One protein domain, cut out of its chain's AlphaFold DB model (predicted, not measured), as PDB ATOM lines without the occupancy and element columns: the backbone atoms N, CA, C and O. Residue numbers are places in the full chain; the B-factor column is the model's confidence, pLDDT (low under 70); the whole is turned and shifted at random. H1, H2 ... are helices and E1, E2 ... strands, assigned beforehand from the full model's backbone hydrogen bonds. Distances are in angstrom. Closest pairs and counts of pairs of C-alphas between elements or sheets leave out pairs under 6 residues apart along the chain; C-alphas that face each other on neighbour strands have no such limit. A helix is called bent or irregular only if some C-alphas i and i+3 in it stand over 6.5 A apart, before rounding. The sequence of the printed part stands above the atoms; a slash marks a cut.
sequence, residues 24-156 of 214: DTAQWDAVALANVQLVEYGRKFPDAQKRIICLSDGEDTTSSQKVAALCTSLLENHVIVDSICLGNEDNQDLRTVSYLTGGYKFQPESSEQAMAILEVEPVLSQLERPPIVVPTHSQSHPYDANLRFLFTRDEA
ATOM      1  N   ASP A  24       7.934  31.799   9.332       74.50
ATOM      2  CA  ASP A  24       7.633  31.431   7.951       74.50
ATOM      3  C   ASP A  24       7.561  32.622   6.978       74.50
ATOM      4  O   ASP A  24       7.207  33.743   7.357       74.50
ATOM      5  N   THR A  25       7.805  32.357   5.692       76.62
ATOM      6  CA  THR A  25       7.725  33.350   4.614       76.62
ATOM      7  C   THR A  25       6.422  33.163   3.836       76.62
ATOM      8  O   THR A  25       6.236  32.149   3.166       76.62
ATOM      9  N   ALA A  26       5.518  34.146   3.924       85.94
ATOM     10  CA  ALA A  26       4.258  34.207   3.170       85.94
ATOM     11  C   ALA A  26       4.351  35.252   2.040       85.94
ATOM     12  O   ALA A  26       3.658  36.277   2.013       85.94
ATOM     13  N   GLN A  27       5.290  35.022   1.128       89.44
ATOM     14  CA  GLN A  27       5.651  35.931   0.049       89.44
ATOM     15  C   GLN A  27       4.491  36.174  -0.920       89.44
ATOM     16  O   GLN A  27       4.210  37.322  -1.280       89.44
ATOM     17  N   TRP A  28       3.793  35.120  -1.346       93.12
ATOM     18  CA  TRP A  28       2.698  35.246  -2.309       93.12
ATOM     19  C   TRP A  28       1.489  35.955  -1.711       93.12
ATOM     20  O   TRP A  28       0.857  36.760  -2.398       93.12
ATOM     21  N   ASP A  29       1.213  35.739  -0.427       91.69
ATOM     22  CA  ASP A  29       0.156  36.455   0.285       91.69
ATOM     23  C   ASP A  29       0.478  37.960   0.384       91.69
ATOM     24  O   ASP A  29      -0.395  38.804   0.153       91.69
ATOM     25  N   ALA A  30       1.745  38.319   0.623       92.12
ATOM     26  CA  ALA A  30       2.196  39.711   0.632       92.12
ATOM     27  C   ALA A  30       2.080  40.380  -0.752       92.12
ATOM     28  O   ALA A  30       1.580  41.505  -0.862       92.12
ATOM     29  N   VAL A  31       2.487  39.692  -1.825       94.69
ATOM     30  CA  VAL A  31       2.351  40.203  -3.201       94.69
ATOM     31  C   VAL A  31       0.875  40.328  -3.597       94.69
ATOM     32  O   VAL A  31       0.487  41.319  -4.220       94.69
ATOM     33  N   ALA A  32       0.028  39.377  -3.198       95.31
ATOM     34  CA  ALA A  32      -1.416  39.445  -3.412       95.31
ATOM     35  C   ALA A  32      -2.036  40.658  -2.703       95.31
ATOM     36  O   ALA A  32      -2.810  41.402  -3.311       95.31
ATOM     37  N   LEU A  33      -1.654  40.905  -1.447       95.19
ATOM     38  CA  LEU A  33      -2.096  42.077  -0.693       95.19
ATOM     39  C   LEU A  33      -1.671  43.382  -1.382       95.19
ATOM     40  O   LEU A  33      -2.490  44.289  -1.545       95.19
ATOM     41  N   ALA A  34      -0.418  43.462  -1.836       95.75
ATOM     42  CA  ALA A  34       0.098  44.621  -2.559       95.75
ATOM     43  C   ALA A  34      -0.654  44.862  -3.879       95.75
ATOM     44  O   ALA A  34      -0.995  46.003  -4.185       95.75
ATOM     45  N   ASN A  35      -0.971  43.803  -4.635       96.44
ATOM     46  CA  ASN A  35      -1.783  43.887  -5.851       96.44
ATOM     47  C   ASN A  35      -3.163  44.500  -5.553       96.44
ATOM     48  O   ASN A  35      -3.563  45.465  -6.205       96.44
ATOM     49  N   VAL A  36      -3.859  44.014  -4.519       95.88
ATOM     50  CA  VAL A  36      -5.173  44.549  -4.112       95.88
ATOM     51  C   VAL A  36      -5.080  46.033  -3.747       95.88
ATOM     52  O   VAL A  36      -5.855  46.842  -4.261       95.88
ATOM     53  N   GLN A  37      -4.105  46.409  -2.915       95.38
ATOM     54  CA  GLN A  37      -3.913  47.797  -2.482       95.38
ATOM     55  C   GLN A  37      -3.557  48.728  -3.648       95.38
ATOM     56  O   GLN A  37      -4.091  49.835  -3.744       95.38
ATOM     57  N   LEU A  38      -2.684  48.287  -4.561       94.94
ATOM     58  CA  LEU A  38      -2.307  49.056  -5.747       94.94
ATOM     59  C   LEU A  38      -3.480  49.252  -6.699       94.94
ATOM     60  O   LEU A  38      -3.637  50.342  -7.244       94.94
ATOM     61  N   VAL A  39      -4.312  48.232  -6.902       94.44
ATOM     62  CA  VAL A  39      -5.512  48.345  -7.739       94.44
ATOM     63  C   VAL A  39      -6.514  49.303  -7.114       94.44
ATOM     64  O   VAL A  39      -7.040  50.173  -7.808       94.44
ATOM     65  N   GLU A  40      -6.760  49.190  -5.808       94.94
ATOM     66  CA  GLU A  40      -7.666  50.089  -5.094       94.94
ATOM     67  C   GLU A  40      -7.188  51.543  -5.173       94.94
ATOM     68  O   GLU A  40      -7.958  52.435  -5.536       94.94
ATOM     69  N   TYR A  41      -5.907  51.787  -4.894       92.69
ATOM     70  CA  TYR A  41      -5.329  53.124  -4.962       92.69
ATOM     71  C   TYR A  41      -5.251  53.648  -6.403       92.69
ATOM     72  O   TYR A  41      -5.523  54.823  -6.653       92.69
ATOM     73  N   GLY A  42      -4.963  52.768  -7.363       91.94
ATOM     74  CA  GLY A  42      -4.910  53.062  -8.794       91.94
ATOM     75  C   GLY A  42      -6.245  53.535  -9.368       91.94
ATOM     76  O   GLY A  42      -6.252  54.298 -10.326       91.94
ATOM     77  N   ARG A  43      -7.387  53.213  -8.739       92.75
ATOM     78  CA  ARG A  43      -8.686  53.806  -9.120       92.75
ATOM     79  C   ARG A  43      -8.702  55.332  -8.993       92.75
ATOM     80  O   ARG A  43      -9.469  55.984  -9.694       92.75
ATOM     81  N   LYS A  44      -7.871  55.909  -8.117       94.75
ATOM     82  CA  LYS A  44      -7.717  57.368  -7.971       94.75
ATOM     83  C   LYS A  44      -6.818  57.976  -9.050       94.75
ATOM     84  O   LYS A  44      -6.937  59.164  -9.327       94.75
ATOM     85  N   PHE A  45      -5.931  57.176  -9.641       92.94
ATOM     86  CA  PHE A  45      -4.935  57.595 -10.627       92.94
ATOM     87  C   PHE A  45      -4.893  56.574 -11.777       92.94
ATOM     88  O   PHE A  45      -3.983  55.747 -11.819       92.94
ATOM     89  N   PRO A  46      -5.881  56.591 -12.690       89.75
ATOM     90  CA  PRO A  46      -6.053  55.535 -13.693       89.75
ATOM     91  C   PRO A  46      -4.875  55.420 -14.670       89.75
ATOM     92  O   PRO A  46      -4.566  54.319 -15.117       89.75
ATOM     93  N   ASP A  47      -4.186  56.531 -14.944       88.75
ATOM     94  CA  ASP A  47      -3.021  56.572 -15.837       88.75
ATOM     95  C   ASP A  47      -1.705  56.200 -15.129       88.75
ATOM     96  O   ASP A  47      -0.642  56.166 -15.753       88.75
ATOM     97  N   ALA A  48      -1.738  55.950 -13.813       89.81
ATOM     98  CA  ALA A  48      -0.547  55.579 -13.067       89.81
ATOM     99  C   ALA A  48      -0.124  54.144 -13.396       89.81
ATOM    100  O   ALA A  48      -0.917  53.198 -13.349       89.81
ATOM    101  N   GLN A  49       1.166  53.972 -13.668       91.75
ATOM    102  CA  GLN A  49       1.755  52.651 -13.816       91.75
ATOM    103  C   GLN A  49       1.824  51.967 -12.447       91.75
ATOM    104  O   GLN A  49       2.280  52.555 -11.464       91.75
ATOM    105  N   LYS A  50       1.341  50.724 -12.376       94.56
ATOM    106  CA  LYS A  50       1.339  49.927 -11.145       94.56
ATOM    107  C   LYS A  50       2.543  49.003 -11.152       94.56
ATOM    108  O   LYS A  50       2.745  48.239 -12.098       94.56
ATOM    109  N   ARG A  51       3.328  49.070 -10.083       95.31
ATOM    110  CA  ARG A  51       4.574  48.325  -9.950       95.31
ATOM    111  C   ARG A  51       4.779  47.881  -8.512       95.31
ATOM    112  O   ARG A  51       4.591  48.668  -7.589       95.31
ATOM    113  N   ILE A  52       5.187  46.631  -8.350       96.25
ATOM    114  CA  ILE A  52       5.622  46.025  -7.096       96.25
ATOM    115  C   ILE A  52       7.113  45.729  -7.239       96.25
ATOM    116  O   ILE A  52       7.541  45.192  -8.256       96.25
ATOM    117  N   ILE A  53       7.903  46.080  -6.228       95.06
ATOM    118  CA  ILE A  53       9.300  45.656  -6.116       95.06
ATOM    119  C   ILE A  53       9.353  44.674  -4.952       95.06
ATOM    120  O   ILE A  53       9.074  45.049  -3.814       95.06
ATOM    121  N   CYS A  54       9.656  43.417  -5.251       94.06
ATOM    122  CA  CYS A  54       9.776  42.350  -4.274       94.06
ATOM    123  C   CYS A  54      11.257  42.133  -3.951       94.06
ATOM    124  O   CYS A  54      12.048  41.792  -4.832       94.06
ATOM    125  N   LEU A  55      11.618  42.360  -2.689       91.25
ATOM    126  CA  LEU A  55      12.916  41.997  -2.128       91.25
ATOM    127  C   LEU A  55      12.692  40.713  -1.328       91.25
ATOM    128  O   LEU A  55      11.901  40.740  -0.386       91.25
ATOM    129  N   SER A  56      13.337  39.617  -1.712       87.94
ATOM    130  CA  SER A  56      13.241  38.347  -0.983       87.94
ATOM    131  C   SER A  56      14.579  37.635  -1.028       87.94
ATOM    132  O   SER A  56      15.225  37.628  -2.073       87.94
ATOM    133  N   ASP A  57      14.993  37.057   0.090       81.06
ATOM    134  CA  ASP A  57      16.108  36.117   0.167       81.06
ATOM    135  C   ASP A  57      15.657  34.652   0.152       81.06
ATOM    136  O   ASP A  57      16.478  33.780  -0.120       81.06
ATOM    137  N   GLY A  58      14.371  34.396   0.413       66.69
ATOM    138  CA  GLY A  58      13.860  33.063   0.703       66.69
ATOM    139  C   GLY A  58      12.718  32.581  -0.188       66.69
ATOM    140  O   GLY A  58      11.937  33.382  -0.716       66.69
ATOM    141  N   GLU A  59      12.609  31.255  -0.272       75.12
ATOM    142  CA  GLU A  59      11.458  30.522  -0.803       75.12
ATOM    143  C   GLU A  59      10.194  30.738   0.057       75.12
ATOM    144  O   GLU A  59      10.241  30.883   1.282       75.12
ATOM    145  N   ASP A  60       9.031  30.760  -0.591       79.94
ATOM    146  CA  ASP A  60       7.745  30.825   0.098       79.94
ATOM    147  C   ASP A  60       7.450  29.513   0.839       79.94
ATOM    148  O   ASP A  60       7.403  28.447   0.225       79.94
ATOM    149  N   THR A  61       7.208  29.581   2.151       78.19
ATOM    150  CA  THR A  61       6.984  28.380   2.974       78.19
ATOM    151  C   THR A  61       5.532  28.191   3.393       78.19
ATOM    152  O   THR A  61       5.126  27.068   3.700       78.19
ATOM    153  N   THR A  62       4.732  29.262   3.429       85.44
ATOM    154  CA  THR A  62       3.396  29.221   4.053       85.44
ATOM    155  C   THR A  62       2.299  29.982   3.333       85.44
ATOM    156  O   THR A  62       1.189  30.054   3.872       85.44
ATOM    157  N   SER A  63       2.529  30.528   2.133       84.44
ATOM    158  CA  SER A  63       1.446  31.262   1.483       84.44
ATOM    159  C   SER A  63       0.255  30.365   1.183       84.44
ATOM    160  O   SER A  63       0.358  29.250   0.666       84.44
ATOM    161  N   SER A  64      -0.921  30.914   1.456       83.12
ATOM    162  CA  SER A  64      -2.189  30.314   1.047       83.12
ATOM    163  C   SER A  64      -2.455  30.500  -0.451       83.12
ATOM    164  O   SER A  64      -3.182  29.714  -1.069       83.12
ATOM    165  N   GLN A  65      -1.860  31.536  -1.048       86.44
ATOM    166  CA  GLN A  65      -1.992  31.849  -2.461       86.44
ATOM    167  C   GLN A  65      -1.130  30.952  -3.346       86.44
ATOM    168  O   GLN A  65       0.064  30.762  -3.135       86.44
ATOM    169  N   LYS A  66      -1.736  30.466  -4.435       90.00
ATOM    170  CA  LYS A  66      -1.004  29.766  -5.494       90.00
ATOM    171  C   LYS A  66      -0.365  30.778  -6.437       90.00
ATOM    172  O   LYS A  66      -1.075  31.574  -7.056       90.00
ATOM    173  N   VAL A  67       0.949  30.673  -6.631       91.62
ATOM    174  CA  VAL A  67       1.739  31.582  -7.479       91.62
ATOM    175  C   VAL A  67       1.177  31.741  -8.901       91.62
ATOM    176  O   VAL A  67       1.086  32.853  -9.418       91.62
ATOM    177  N   ALA A  68       0.689  30.660  -9.516       91.81
ATOM    178  CA  ALA A  68       0.106  30.695 -10.859       91.81
ATOM    179  C   ALA A  68      -1.201  31.515 -10.939       91.81
ATOM    180  O   ALA A  68      -1.429  32.264 -11.896       91.81
ATOM    181  N   ALA A  69      -2.059  31.398  -9.921       91.81
ATOM    182  CA  ALA A  69      -3.299  32.167  -9.832       91.81
ATOM    183  C   ALA A  69      -2.998  33.647  -9.557       91.81
ATOM    184  O   ALA A  69      -3.545  34.528 -10.222       91.81
ATOM    185  N   LEU A  70      -2.054  33.911  -8.649       94.19
ATOM    186  CA  LEU A  70      -1.559  35.255  -8.362       94.19
ATOM    187  C   LEU A  70      -0.996  35.933  -9.619       94.19
ATOM    188  O   LEU A  70      -1.356  37.071  -9.914       94.19
ATOM    189  N   CYS A  71      -0.172  35.228 -10.396       93.88
ATOM    190  CA  CYS A  71       0.394  35.743 -11.641       93.88
ATOM    191  C   CYS A  71      -0.697  36.148 -12.644       93.88
ATOM    192  O   CYS A  71      -0.615  37.210 -13.258       93.88
ATOM    193  N   THR A  72      -1.763  35.351 -12.753       93.25
ATOM    194  CA  THR A  72      -2.917  35.686 -13.603       93.25
ATOM    195  C   THR A  72      -3.574  36.991 -13.154       93.25
ATOM    196  O   THR A  72      -3.785  37.880 -13.974       93.25
ATOM    197  N   SER A  73      -3.798  37.156 -11.847       95.19
ATOM    198  CA  SER A  73      -4.373  38.389 -11.298       95.19
ATOM    199  C   SER A  73      -3.480  39.616 -11.529       95.19
ATOM    200  O   SER A  73      -3.981  40.696 -11.836       95.19
ATOM    201  N   LEU A  74      -2.157  39.470 -11.412       95.88
ATOM    202  CA  LEU A  74      -1.205  40.553 -11.682       95.88
ATOM    203  C   LEU A  74      -1.262  41.006 -13.149       95.88
ATOM    204  O   LEU A  74      -1.293  42.210 -13.419       95.88
ATOM    205  N   LEU A  75      -1.329  40.051 -14.082       93.88
ATOM    206  CA  LEU A  75      -1.448  40.319 -15.516       93.88
ATOM    207  C   LEU A  75      -2.754  41.041 -15.858       93.88
ATOM    208  O   LEU A  75      -2.722  42.060 -16.549       93.88
ATOM    209  N   GLU A  76      -3.885  40.553 -15.342       93.88
ATOM    210  CA  GLU A  76      -5.207  41.165 -15.540       93.88
ATOM    211  C   GLU A  76      -5.263  42.599 -15.002       93.88
ATOM    212  O   GLU A  76      -5.852  43.487 -15.617       93.88
ATOM    213  N   ASN A  77      -4.600  42.851 -13.874       94.94
ATOM    214  CA  ASN A  77      -4.561  44.170 -13.255       94.94
ATOM    215  C   ASN A  77      -3.500  45.104 -13.857       94.94
ATOM    216  O   ASN A  77      -3.400  46.251 -13.407       94.94
ATOM    217  N   HIS A  78      -2.721  44.658 -14.849       93.94
ATOM    218  CA  HIS A  78      -1.575  45.382 -15.410       93.94
ATOM    219  C   HIS A  78      -0.592  45.859 -14.328       93.94
ATOM    220  O   HIS A  78      -0.179  47.023 -14.307       93.94
ATOM    221  N   VAL A  79      -0.271  44.970 -13.385       95.81
ATOM    222  CA  VAL A  79       0.714  45.210 -12.328       95.81
ATOM    223  C   VAL A  79       2.011  44.507 -12.697       95.81
ATOM    224  O   VAL A  79       2.035  43.298 -12.912       95.81
ATOM    225  N   ILE A  80       3.097  45.274 -12.746       95.50
ATOM    226  CA  ILE A  80       4.435  44.741 -13.010       95.50
ATOM    227  C   ILE A  80       5.114  44.402 -11.695       95.50
ATOM    228  O   ILE A  80       5.050  45.184 -10.747       95.50
ATOM    229  N   VAL A  81       5.786  43.257 -11.644       96.31
ATOM    230  CA  VAL A  81       6.559  42.841 -10.475       96.31
ATOM    231  C   VAL A  81       8.026  42.795 -10.855       96.31
ATOM    232  O   VAL A  81       8.401  42.031 -11.735       96.31
ATOM    233  N   ASP A  82       8.871  43.559 -10.175       95.31
ATOM    234  CA  ASP A  82      10.311  43.317 -10.215       95.31
ATOM    235  C   ASP A  82      10.738  42.507  -9.006       95.31
ATOM    236  O   ASP A  82      10.264  42.752  -7.895       95.31
ATOM    237  N   SER A  83      11.687  41.608  -9.216       94.69
ATOM    238  CA  SER A  83      12.281  40.811  -8.161       94.69
ATOM    239  C   SER A  83      13.739  41.183  -7.960       94.69
ATOM    240  O   SER A  83      14.494  41.317  -8.924       94.69
ATOM    241  N   ILE A  84      14.151  41.296  -6.704       93.50
ATOM    242  CA  ILE A  84      15.551  41.316  -6.296       93.50
ATOM    243  C   ILE A  84      15.712  40.150  -5.322       93.50
ATOM    244  O   ILE A  84      15.271  40.228  -4.175       93.50
ATOM    245  N   CYS A  85      16.283  39.063  -5.830       91.81
ATOM    246  CA  CYS A  85      16.508  37.830  -5.090       91.81
ATOM    247  C   CYS A  85      17.856  37.939  -4.377       91.81
ATOM    248  O   CYS A  85      18.888  38.040  -5.038       91.81
ATOM    249  N   LEU A  86      17.846  37.987  -3.053       88.88
ATOM    250  CA  LEU A  86      19.044  38.128  -2.233       88.88
ATOM    251  C   LEU A  86      19.535  36.752  -1.763       88.88
ATOM    252  O   LEU A  86      18.764  35.809  -1.648       88.88
ATOM    253  N   GLY A  87      20.824  36.640  -1.458       85.00
ATOM    254  CA  GLY A  87      21.391  35.393  -0.948       85.00
ATOM    255  C   GLY A  87      21.568  34.313  -2.019       85.00
ATOM    256  O   GLY A  87      21.614  34.588  -3.217       85.00
ATOM    257  N   ASN A  88      21.726  33.072  -1.559       80.00
ATOM    258  CA  ASN A  88      22.134  31.944  -2.403       80.00
ATOM    259  C   ASN A  88      20.968  31.030  -2.811       80.00
ATOM    260  O   ASN A  88      21.202  30.006  -3.451       80.00
ATOM    261  N   GLU A  89      19.735  31.354  -2.418       81.31
ATOM    262  CA  GLU A  89      18.571  30.530  -2.736       81.31
ATOM    263  C   GLU A  89      18.109  30.736  -4.181       81.31
ATOM    264  O   GLU A  89      18.099  31.852  -4.717       81.31
ATOM    265  N   ASP A  90      17.699  29.638  -4.823       76.62
ATOM    266  CA  ASP A  90      17.181  29.684  -6.184       76.62
ATOM    267  C   ASP A  90      15.708  30.107  -6.198       76.62
ATOM    268  O   ASP A  90      14.780  29.303  -6.200       76.62
ATOM    269  N   ASN A  91      15.501  31.419  -6.245       86.12
ATOM    270  CA  ASN A  91      14.189  32.060  -6.268       86.12
ATOM    271  C   ASN A  91      13.537  32.035  -7.671       86.12
ATOM    272  O   ASN A  91      13.025  33.049  -8.160       86.12
ATOM    273  N   GLN A  92      13.566  30.881  -8.350       90.62
ATOM    274  CA  GLN A  92      13.100  30.732  -9.735       90.62
ATOM    275  C   GLN A  92      11.634  31.141  -9.905       90.62
ATOM    276  O   GLN A  92      11.286  31.809 -10.881       90.62
ATOM    277  N   ASP A  93      10.777  30.825  -8.937       92.25
ATOM    278  CA  ASP A  93       9.360  31.189  -8.977       92.25
ATOM    279  C   ASP A  93       9.144  32.696  -8.953       92.25
ATOM    280  O   ASP A  93       8.367  33.231  -9.748       92.25
ATOM    281  N   LEU A  94       9.882  33.403  -8.099       93.19
ATOM    282  CA  LEU A  94       9.814  34.855  -8.028       93.19
ATOM    283  C   LEU A  94      10.296  35.487  -9.338       93.19
ATOM    284  O   LEU A  94       9.611  36.353  -9.892       93.19
ATOM    285  N   ARG A  95      11.414  34.996  -9.890       93.31
ATOM    286  CA  ARG A  95      11.896  35.442 -11.206       93.31
ATOM    287  C   ARG A  95      10.872  35.160 -12.303       93.31
ATOM    288  O   ARG A  95      10.713  35.979 -13.204       93.31
ATOM    289  N   THR A  96      10.145  34.047 -12.221       94.38
ATOM    290  CA  THR A  96       9.108  33.664 -13.192       94.38
ATOM    291  C   THR A  96       7.916  34.612 -13.145       94.38
ATOM    292  O   THR A  96       7.435  35.043 -14.193       94.38
ATOM    293  N   VAL A  97       7.465  35.014 -11.952       95.19
ATOM    294  CA  VAL A  97       6.419  36.043 -11.804       95.19
ATOM    295  C   VAL A  97       6.870  37.364 -12.429       95.19
ATOM    296  O   VAL A  97       6.121  37.984 -13.192       95.19
ATOM    297  N   SER A  98       8.103  37.784 -12.151       95.38
ATOM    298  CA  SER A  98       8.669  38.997 -12.734       95.38
ATOM    299  C   SER A  98       8.812  38.907 -14.250       95.38
ATOM    300  O   SER A  98       8.394  39.822 -14.952       95.38
ATOM    301  N   TYR A  99       9.284  37.778 -14.778       95.25
ATOM    302  CA  TYR A  99       9.344  37.520 -16.216       95.25
ATOM    303  C   TYR A  99       7.963  37.646 -16.866       95.25
ATOM    304  O   TYR A  99       7.777  38.438 -17.790       95.25
ATOM    305  N   LEU A 100       6.975  36.911 -16.347       94.75
ATOM    306  CA  LEU A 100       5.631  36.857 -16.911       94.75
ATOM    307  C   LEU A 100       4.953  38.228 -16.909       94.75
ATOM    308  O   LEU A 100       4.245  38.549 -17.859       94.75
ATOM    309  N   THR A 101       5.186  39.051 -15.887       94.75
ATOM    310  CA  THR A 101       4.620  40.408 -15.796       94.75
ATOM    311  C   THR A 101       5.422  41.473 -16.559       94.75
ATOM    312  O   THR A 101       4.976  42.617 -16.645       94.75
ATOM    313  N   GLY A 102       6.570  41.118 -17.148       93.19
ATOM    314  CA  GLY A 102       7.443  42.048 -17.876       93.19
ATOM    315  C   GLY A 102       8.320  42.925 -16.973       93.19
ATOM    316  O   GLY A 102       8.733  44.013 -17.377       93.19
ATOM    317  N   GLY A 103       8.569  42.490 -15.737       93.94
ATOM    318  CA  GLY A 103       9.464  43.143 -14.788       93.94
ATOM    319  C   GLY A 103      10.909  42.639 -14.841       93.94
ATOM    320  O   GLY A 103      11.256  41.663 -15.517       93.94
ATOM    321  N   TYR A 104      11.776  43.328 -14.105       94.19
ATOM    322  CA  TYR A 104      13.174  42.951 -13.944       94.19
ATOM    323  C   TYR A 104      13.352  41.850 -12.907       94.19
ATOM    324  O   TYR A 104      12.573  41.720 -11.966       94.19
ATOM    325  N   LYS A 105      14.409  41.062 -13.099       93.94
ATOM    326  CA  LYS A 105      14.703  39.867 -12.313       93.94
ATOM    327  C   LYS A 105      16.154  39.942 -11.876       93.94
ATOM    328  O   LYS A 105      17.022  39.480 -12.597       93.94
ATOM    329  N   PHE A 106      16.455  40.572 -10.758       93.44
ATOM    330  CA  PHE A 106      17.832  40.675 -10.292       93.44
ATOM    331  C   PHE A 106      18.143  39.581  -9.280       93.44
ATOM    332  O   PHE A 106      17.282  39.194  -8.488       93.44
ATOM    333  N   GLN A 107      19.386  39.119  -9.301       92.69
ATOM    334  CA  GLN A 107      19.944  38.219  -8.300       92.69
ATOM    335  C   GLN A 107      21.369  38.685  -7.984       92.69
ATOM    336  O   GLN A 107      22.322  38.163  -8.557       92.69
ATOM    337  N   PRO A 108      21.523  39.763  -7.192       91.81
ATOM    338  CA  PRO A 108      22.843  40.248  -6.820       91.81
ATOM    339  C   PRO A 108      23.582  39.234  -5.946       91.81
ATOM    340  O   PRO A 108      23.034  38.721  -4.974       91.81
ATOM    341  N   GLU A 109      24.858  39.018  -6.250       89.50
ATOM    342  CA  GLU A 109      25.752  38.144  -5.481       89.50
ATOM    343  C   GLU A 109      26.426  38.885  -4.313       89.50
ATOM    344  O   GLU A 109      26.972  38.264  -3.401       89.50
ATOM    345  N   SER A 110      26.388  40.224  -4.315       89.19
ATOM    346  CA  SER A 110      26.957  41.057  -3.253       89.19
ATOM    347  C   SER A 110      26.103  42.283  -2.930       89.19
ATOM    348  O   SER A 110      25.279  42.737  -3.731       89.19
ATOM    349  N   SER A 111      26.332  42.866  -1.751       88.44
ATOM    350  CA  SER A 111      25.713  44.131  -1.343       88.44
ATOM    351  C   SER A 111      26.049  45.277  -2.293       88.44
ATOM    352  O   SER A 111      25.197  46.116  -2.566       88.44
ATOM    353  N   GLU A 112      27.268  45.310  -2.826       90.00
ATOM    354  CA  GLU A 112      27.717  46.333  -3.770       90.00
ATOM    355  C   GLU A 112      26.938  46.226  -5.081       90.00
ATOM    356  O   GLU A 112      26.474  47.236  -5.606       90.00
ATOM    357  N   GLN A 113      26.726  45.004  -5.577       89.62
ATOM    358  CA  GLN A 113      25.924  44.778  -6.775       89.62
ATOM    359  C   GLN A 113      24.450  45.131  -6.538       89.62
ATOM    360  O   GLN A 113      23.826  45.761  -7.392       89.62
ATOM    361  N   ALA A 114      23.901  44.786  -5.370       90.25
ATOM    362  CA  ALA A 114      22.545  45.174  -4.985       90.25
ATOM    363  C   ALA A 114      22.377  46.702  -4.951       90.25
ATOM    364  O   ALA A 114      21.389  47.227  -5.463       90.25
ATOM    365  N   MET A 115      23.360  47.424  -4.406       89.00
ATOM    366  CA  MET A 115      23.374  48.886  -4.414       89.00
ATOM    367  C   MET A 115      23.465  49.443  -5.836       89.00
ATOM    368  O   MET A 115      22.678  50.320  -6.182       89.00
ATOM    369  N   ALA A 116      24.337  48.888  -6.681       90.62
ATOM    370  CA  ALA A 116      24.457  49.303  -8.077       90.62
ATOM    371  C   ALA A 116      23.133  49.138  -8.843       90.62
ATOM    372  O   ALA A 116      22.729  50.043  -9.566       90.62
ATOM    373  N   ILE A 117      22.406  48.032  -8.638       91.31
ATOM    374  CA  ILE A 117      21.073  47.814  -9.231       91.31
ATOM    375  C   ILE A 117      20.095  48.925  -8.827       91.31
ATOM    376  O   ILE A 117      19.342  49.419  -9.666       91.31
ATOM    377  N   LEU A 118      20.100  49.326  -7.554       89.75
ATOM    378  CA  LEU A 118      19.212  50.375  -7.045       89.75
ATOM    379  C   LEU A 118      19.580  51.776  -7.552       89.75
ATOM    380  O   LEU A 118      18.750  52.676  -7.465       89.75
ATOM    381  N   GLU A 119      20.780  51.965  -8.098       89.50
ATOM    382  CA  GLU A 119      21.222  53.224  -8.705       89.50
ATOM    383  C   GLU A 119      20.861  53.334 -10.196       89.50
ATOM    384  O   GLU A 119      20.899  54.427 -10.761       89.50
ATOM    385  N   VAL A 120      20.449  52.235 -10.838       89.06
ATOM    386  CA  VAL A 120      20.073  52.223 -12.257       89.06
ATOM    387  C   VAL A 120      18.763  52.990 -12.488       89.06
ATOM    388  O   VAL A 120      17.727  52.703 -11.883       89.06
ATOM    389  N   GLU A 121      18.772  53.929 -13.435       88.38
ATOM    390  CA  GLU A 121      17.623  54.791 -13.759       88.38
ATOM    391  C   GLU A 121      16.318  54.011 -14.058       88.38
ATOM    392  O   GLU A 121      15.309  54.292 -13.404       88.38
ATOM    393  N   PRO A 122      16.302  52.985 -14.940       88.00
ATOM    394  CA  PRO A 122      15.145  52.098 -15.147       88.00
ATOM    395  C   PRO A 122      14.593  51.399 -13.895       88.00
ATOM    396  O   PRO A 122      13.429  50.973 -13.865       88.00
ATOM    397  N   VAL A 123      15.421  51.217 -12.863       90.00
ATOM    398  CA  VAL A 123      14.998  50.639 -11.581       90.00
ATOM    399  C   VAL A 123      14.350  51.719 -10.718       90.00
ATOM    400  O   VAL A 123      13.288  51.467 -10.147       90.00
ATOM    401  N   LEU A 124      14.908  52.929 -10.694       89.00
ATOM    402  CA  LEU A 124      14.380  54.072  -9.941       89.00
ATOM    403  C   LEU A 124      13.079  54.639 -10.523       89.00
ATOM    404  O   LEU A 124      12.171  55.003  -9.776       89.00
ATOM    405  N   SER A 125      12.965  54.694 -11.850       88.25
ATOM    406  CA  SER A 125      11.820  55.271 -12.553       88.25
ATOM    407  C   SER A 125      11.297  54.324 -13.620       88.25
ATOM    408  O   SER A 125      11.992  53.949 -14.561       88.25
ATOM    409  N   GLN A 126      10.014  53.981 -13.514       87.38
ATOM    410  CA  GLN A 126       9.356  53.137 -14.507       87.38
ATOM    411  C   GLN A 126       9.188  53.844 -15.863       87.38
ATOM    412  O   GLN A 126       9.107  53.183 -16.893       87.38
ATOM    413  N   LEU A 127       9.194  55.182 -15.882       88.19
ATOM    414  CA  LEU A 127       9.085  55.980 -17.109       88.19
ATOM    415  C   LEU A 127      10.353  55.939 -17.970       88.19
ATOM    416  O   LEU A 127      10.262  56.156 -19.178       88.19
ATOM    417  N   GLU A 128      11.497  55.648 -17.346       89.25
ATOM    418  CA  GLU A 128      12.793  55.489 -18.014       89.25
ATOM    419  C   GLU A 128      13.005  54.067 -18.536       89.25
ATOM    420  O   GLU A 128      14.037  53.766 -19.133       89.25
ATOM    421  N   ARG A 129      12.027  53.177 -18.344       90.06
ATOM    422  CA  ARG A 129      12.064  51.851 -18.950       90.06
ATOM    423  C   ARG A 129      11.704  51.919 -20.432       90.06
ATOM    424  O   ARG A 129      10.840  52.707 -20.830       90.06
ATOM    425  N   PRO A 130      12.285  51.025 -21.244       87.44
ATOM    426  CA  PRO A 130      11.737  50.699 -22.547       87.44
ATOM    427  C   PRO A 130      10.258  50.289 -22.436       87.44
ATOM    428  O   PRO A 130       9.812  49.859 -21.364       87.44
ATOM    429  N   PRO A 131       9.482  50.391 -23.531       87.12
ATOM    430  CA  PRO A 131       8.117  49.884 -23.565       87.12
ATOM    431  C   PRO A 131       8.055  48.443 -23.057       87.12
ATOM    432  O   PRO A 131       8.818  47.584 -23.497       87.12
ATOM    433  N   ILE A 132       7.158  48.194 -22.108       87.56
ATOM    434  CA  ILE A 132       7.060  46.897 -21.444       87.56
ATOM    435  C   ILE A 132       6.405  45.919 -22.410       87.56
ATOM    436  O   ILE A 132       5.230  46.058 -22.752       87.56
ATOM    437  N   VAL A 133       7.185  44.938 -22.854       86.19
ATOM    438  CA  VAL A 133       6.717  43.850 -23.706       86.19
ATOM    439  C   VAL A 133       6.542  42.623 -22.829       86.19
ATOM    440  O   VAL A 133       7.511  42.040 -22.349       86.19
ATOM    441  N   VAL A 134       5.287  42.250 -22.602       87.81
ATOM    442  CA  VAL A 134       4.946  41.014 -21.898       87.81
ATOM    443  C   VAL A 134       5.391  39.831 -22.773       87.81
ATOM    444  O   VAL A 134       5.082  39.834 -23.970       87.81
ATOM    445  N   PRO A 135       6.112  38.832 -22.234       89.50
ATOM    446  CA  PRO A 135       6.608  37.728 -23.045       89.50
ATOM    447  C   PRO A 135       5.461  36.881 -23.604       89.50
ATOM    448  O   PRO A 135       4.404  36.741 -22.987       89.50
ATOM    449  N   THR A 136       5.687  36.251 -24.759       88.44
ATOM    450  CA  THR A 136       4.706  35.362 -25.414       88.44
ATOM    451  C   THR A 136       4.224  34.251 -24.479       88.44
ATOM    452  O   THR A 136       3.048  33.885 -24.491       88.44
ATOM    453  N   HIS A 137       5.109  33.759 -23.608       87.75
ATOM    454  CA  HIS A 137       4.799  32.759 -22.588       87.75
ATOM    455  C   HIS A 137       3.656  33.177 -21.656       87.75
ATOM    456  O   HIS A 137       2.867  32.321 -21.253       87.75
ATOM    457  N   SER A 138       3.471  34.474 -21.395       84.94
ATOM    458  CA  SER A 138       2.357  34.978 -20.582       84.94
ATOM    459  C   SER A 138       0.989  34.720 -21.206       84.94
ATOM    460  O   SER A 138      -0.009  34.664 -20.490       84.94
ATOM    461  N   GLN A 139       0.931  34.509 -22.520       85.81
ATOM    462  CA  GLN A 139      -0.285  34.144 -23.248       85.81
ATOM    463  C   GLN A 139      -0.364  32.640 -23.559       85.81
ATOM    464  O   GLN A 139      -1.358  32.180 -24.121       85.81
ATOM    465  N   SER A 140       0.660  31.860 -23.198       87.25
ATOM    466  CA  SER A 140       0.641  30.406 -23.369       87.25
ATOM    467  C   SER A 140      -0.354  29.751 -22.403       87.25
ATOM    468  O   SER A 140      -0.661  30.307 -21.353       87.25
ATOM    469  N   HIS A 141      -0.862  28.569 -22.760       88.38
ATOM    470  CA  HIS A 141      -1.777  27.776 -21.924       88.38
ATOM    471  C   HIS A 141      -2.925  28.606 -21.298       88.38
ATOM    472  O   HIS A 141      -3.059  28.663 -20.075       88.38
ATOM    473  N   PRO A 142      -3.790  29.244 -22.112       83.50
ATOM    474  CA  PRO A 142      -4.796  30.199 -21.627       83.50
ATOM    475  C   PRO A 142      -5.825  29.596 -20.659       83.50
ATOM    476  O   PRO A 142      -6.450  30.325 -19.897       83.50
ATOM    477  N   TYR A 143      -5.998  28.273 -20.680       87.12
ATOM    478  CA  TYR A 143      -6.934  27.551 -19.816       87.12
ATOM    479  C   TYR A 143      -6.265  26.902 -18.596       87.12
ATOM    480  O   TYR A 143      -6.967  26.351 -17.753       87.12
ATOM    481  N   ASP A 144      -4.933  26.963 -18.484       90.88
ATOM    482  CA  ASP A 144      -4.194  26.383 -17.363       90.88
ATOM    483  C   ASP A 144      -3.002  27.263 -16.963       90.88
ATOM    484  O   ASP A 144      -1.893  27.176 -17.499       90.88
ATOM    485  N   ALA A 145      -3.242  28.106 -15.958       89.94
ATOM    486  CA  ALA A 145      -2.227  28.991 -15.409       89.94
ATOM    487  C   ALA A 145      -1.055  28.233 -14.760       89.94
ATOM    488  O   ALA A 145       0.055  28.766 -14.740       89.94
ATOM    489  N   ASN A 146      -1.275  27.019 -14.234       91.56
ATOM    490  CA  ASN A 146      -0.209  26.246 -13.593       91.56
ATOM    491  C   ASN A 146       0.758  25.704 -14.642       91.56
ATOM    492  O   ASN A 146       1.966  25.833 -14.466       91.56
ATOM    493  N   LEU A 147       0.237  25.160 -15.748       91.38
ATOM    494  CA  LEU A 147       1.078  24.717 -16.862       91.38
ATOM    495  C   LEU A 147       1.848  25.890 -17.465       91.38
ATOM    496  O   LEU A 147       3.060  25.782 -17.636       91.38
ATOM    497  N   ARG A 148       1.182  27.032 -17.701       92.25
ATOM    498  CA  ARG A 148       1.863  28.259 -18.142       92.25
ATOM    499  C   ARG A 148       3.049  28.583 -17.240       92.25
ATOM    500  O   ARG A 148       4.151  28.790 -17.733       92.25
ATOM    501  N   PHE A 149       2.816  28.639 -15.931       92.56
ATOM    502  CA  PHE A 149       3.846  29.004 -14.968       92.56
ATOM    503  C   PHE A 149       5.007  28.005 -14.980       92.56
ATOM    504  O   PHE A 149       6.152  28.411 -15.147       92.56
ATOM    505  N   LEU A 150       4.702  26.707 -14.895       91.44
ATOM    506  CA  LEU A 150       5.696  25.637 -14.844       91.44
ATOM    507  C   LEU A 150       6.619  25.643 -16.068       91.44
ATOM    508  O   LEU A 150       7.832  25.592 -15.905       91.44
ATOM    509  N   PHE A 151       6.062  25.764 -17.278       90.06
ATOM    510  CA  PHE A 151       6.853  25.786 -18.516       90.06
ATOM    511  C   PHE A 151       7.641  27.081 -18.725       90.06
ATOM    512  O   PHE A 151       8.543  27.111 -19.553       90.06
ATOM    513  N   THR A 152       7.309  28.152 -18.002       91.38
ATOM    514  CA  THR A 152       8.005  29.439 -18.134       91.38
ATOM    515  C   THR A 152       9.172  29.576 -17.154       91.38
ATOM    516  O   THR A 152       9.989  30.484 -17.296       91.38
ATOM    517  N   ARG A 153       9.282  28.681 -16.166       91.06
ATOM    518  CA  ARG A 153      10.317  28.757 -15.128       91.06
ATOM    519  C   ARG A 153      11.733  28.819 -15.696       91.06
ATOM    520  O   ARG A 153      12.555  29.597 -15.212       91.06
ATOM    521  N   ASP A 154      12.005  28.043 -16.738       88.44
ATOM    522  CA  ASP A 154      13.344  27.934 -17.329       88.44
ATOM    523  C   ASP A 154      13.740  29.169 -18.158       88.44
ATOM    524  O   ASP A 154      14.922  29.428 -18.368       88.44
ATOM    525  N   GLU A 155      12.764  29.986 -18.561       89.38
ATOM    526  CA  GLU A 155      12.978  31.229 -19.315       89.38
ATOM    527  C   GLU A 155      13.298  32.425 -18.399       89.38
ATOM    528  O   GLU A 155      13.721  33.491 -18.852       89.38
ATOM    529  N   ALA A 156      13.094  32.278 -17.088       90.50
ATOM    530  CA  ALA A 156      13.216  33.350 -16.109       90.50
ATOM    531  C   ALA A 156      14.657  33.530 -15.584       90.50
ATOM    532  O   ALA A 156      14.909  33.503 -14.372       90.50
TER     533      ALA A 156
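What this domain is: This is residues 24 to 156 of the 214 residues of an uncharacterized protein of Marssonina coronariae (UniProt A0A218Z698). A pair of parallel strands, E1 and E2, is partly wrapped by three helices: H1 beside E1, H3 packed closely on E2, and H2 between H1 and H3. H7 crosses H2 and H3, coming closest to H2 at Ala 68 and to H3 at Thr 96, with short H6 next to it, while H4 and H5 lie far from the core in an outlying arc of chain. The printed part has 133 residues, with seven named helices and two named strands in the order H1, E1, H2, E2, H3, H4, H5, H6, H7, and its class is mostly helix. E1, H2 and E2 form a strand-helix-strand unit, two parallel neighbour strands joined through a helix, with a right-handed crossover. The whole is compact, with a radius of gyration of the C-alphas of 14.4 A and spans of 42 by 34 by 29 A.

How they stand to each other: H1, residues 27 to 42, comes closest to E1, residues 50 to 56, at the C-alphas of Leu 38 and Lys 50, 6.6 A apart. H2, residues 67 to 76, touches H1 at a shallow tilt of 14 degrees, the same way; their closest C-alphas are those of Val 67 and Trp 28, 6.4 A apart, and H1 touches H2 with residues 28 to 35 alone. E2, residues 79 to 85, is the parallel neighbour of E1 at 19 degrees, with N 54 and O 82 at 2.8 A and N 84 and O 54 at 2.9 A, within hydrogen-bond range. Residues 83 to 84 of E2 also pair, parallel, with residues 105 to 106. H3, residues 92 to 101, comes within 4.9 A of E2 at the C-alphas of Ser 98 and Val 81, their closest. H3 touches H2 at a shallow tilt of 16 degrees, the same way, closest at the C-alphas of Val 97 and Cys 71, 6.0 A. H4, residues 111 to 119, and H5, residues 121 to 124, are close but not clearly touching, with the C-alphas of Leu 118 and Leu 124 closest at 6.7 A. H6, residues 136 to 139, only just touches H3, with 3 pairs of C-alphas within 8 A, the closest being Ser 138 and Leu 100, 5.3 A. H7, residues 145 to 155, is about perpendicular to H3, at 75 degrees, and touches it, closest at the C-alphas of Arg 153 and Thr 96, 5.4 A. In H1, H2, H3 and H4 every O i to N i+4 pair is within hydrogen-bond range, in H7 5 of 7, and H5 and H6 are too short for such a pair.

Where its parts are: H1 runs 22.0 A from C-alpha 27 at (5.651, 35.931, 0.049), E1 19.5 A and E2 18.9 A. H7 runs 15.9 A to C-alpha 155 at (12.978, 31.229, -19.315) and is only just irregular, with C-alphas 151 and 154 6.9 A apart.

The domain as a whole: The two C-alphas farthest apart are those of Glu 112 and Tyr 143, 42.6 A. The printed part has no cut, the link from H5 to H6 is long, and residue 58 alone has a pLDDT under 70.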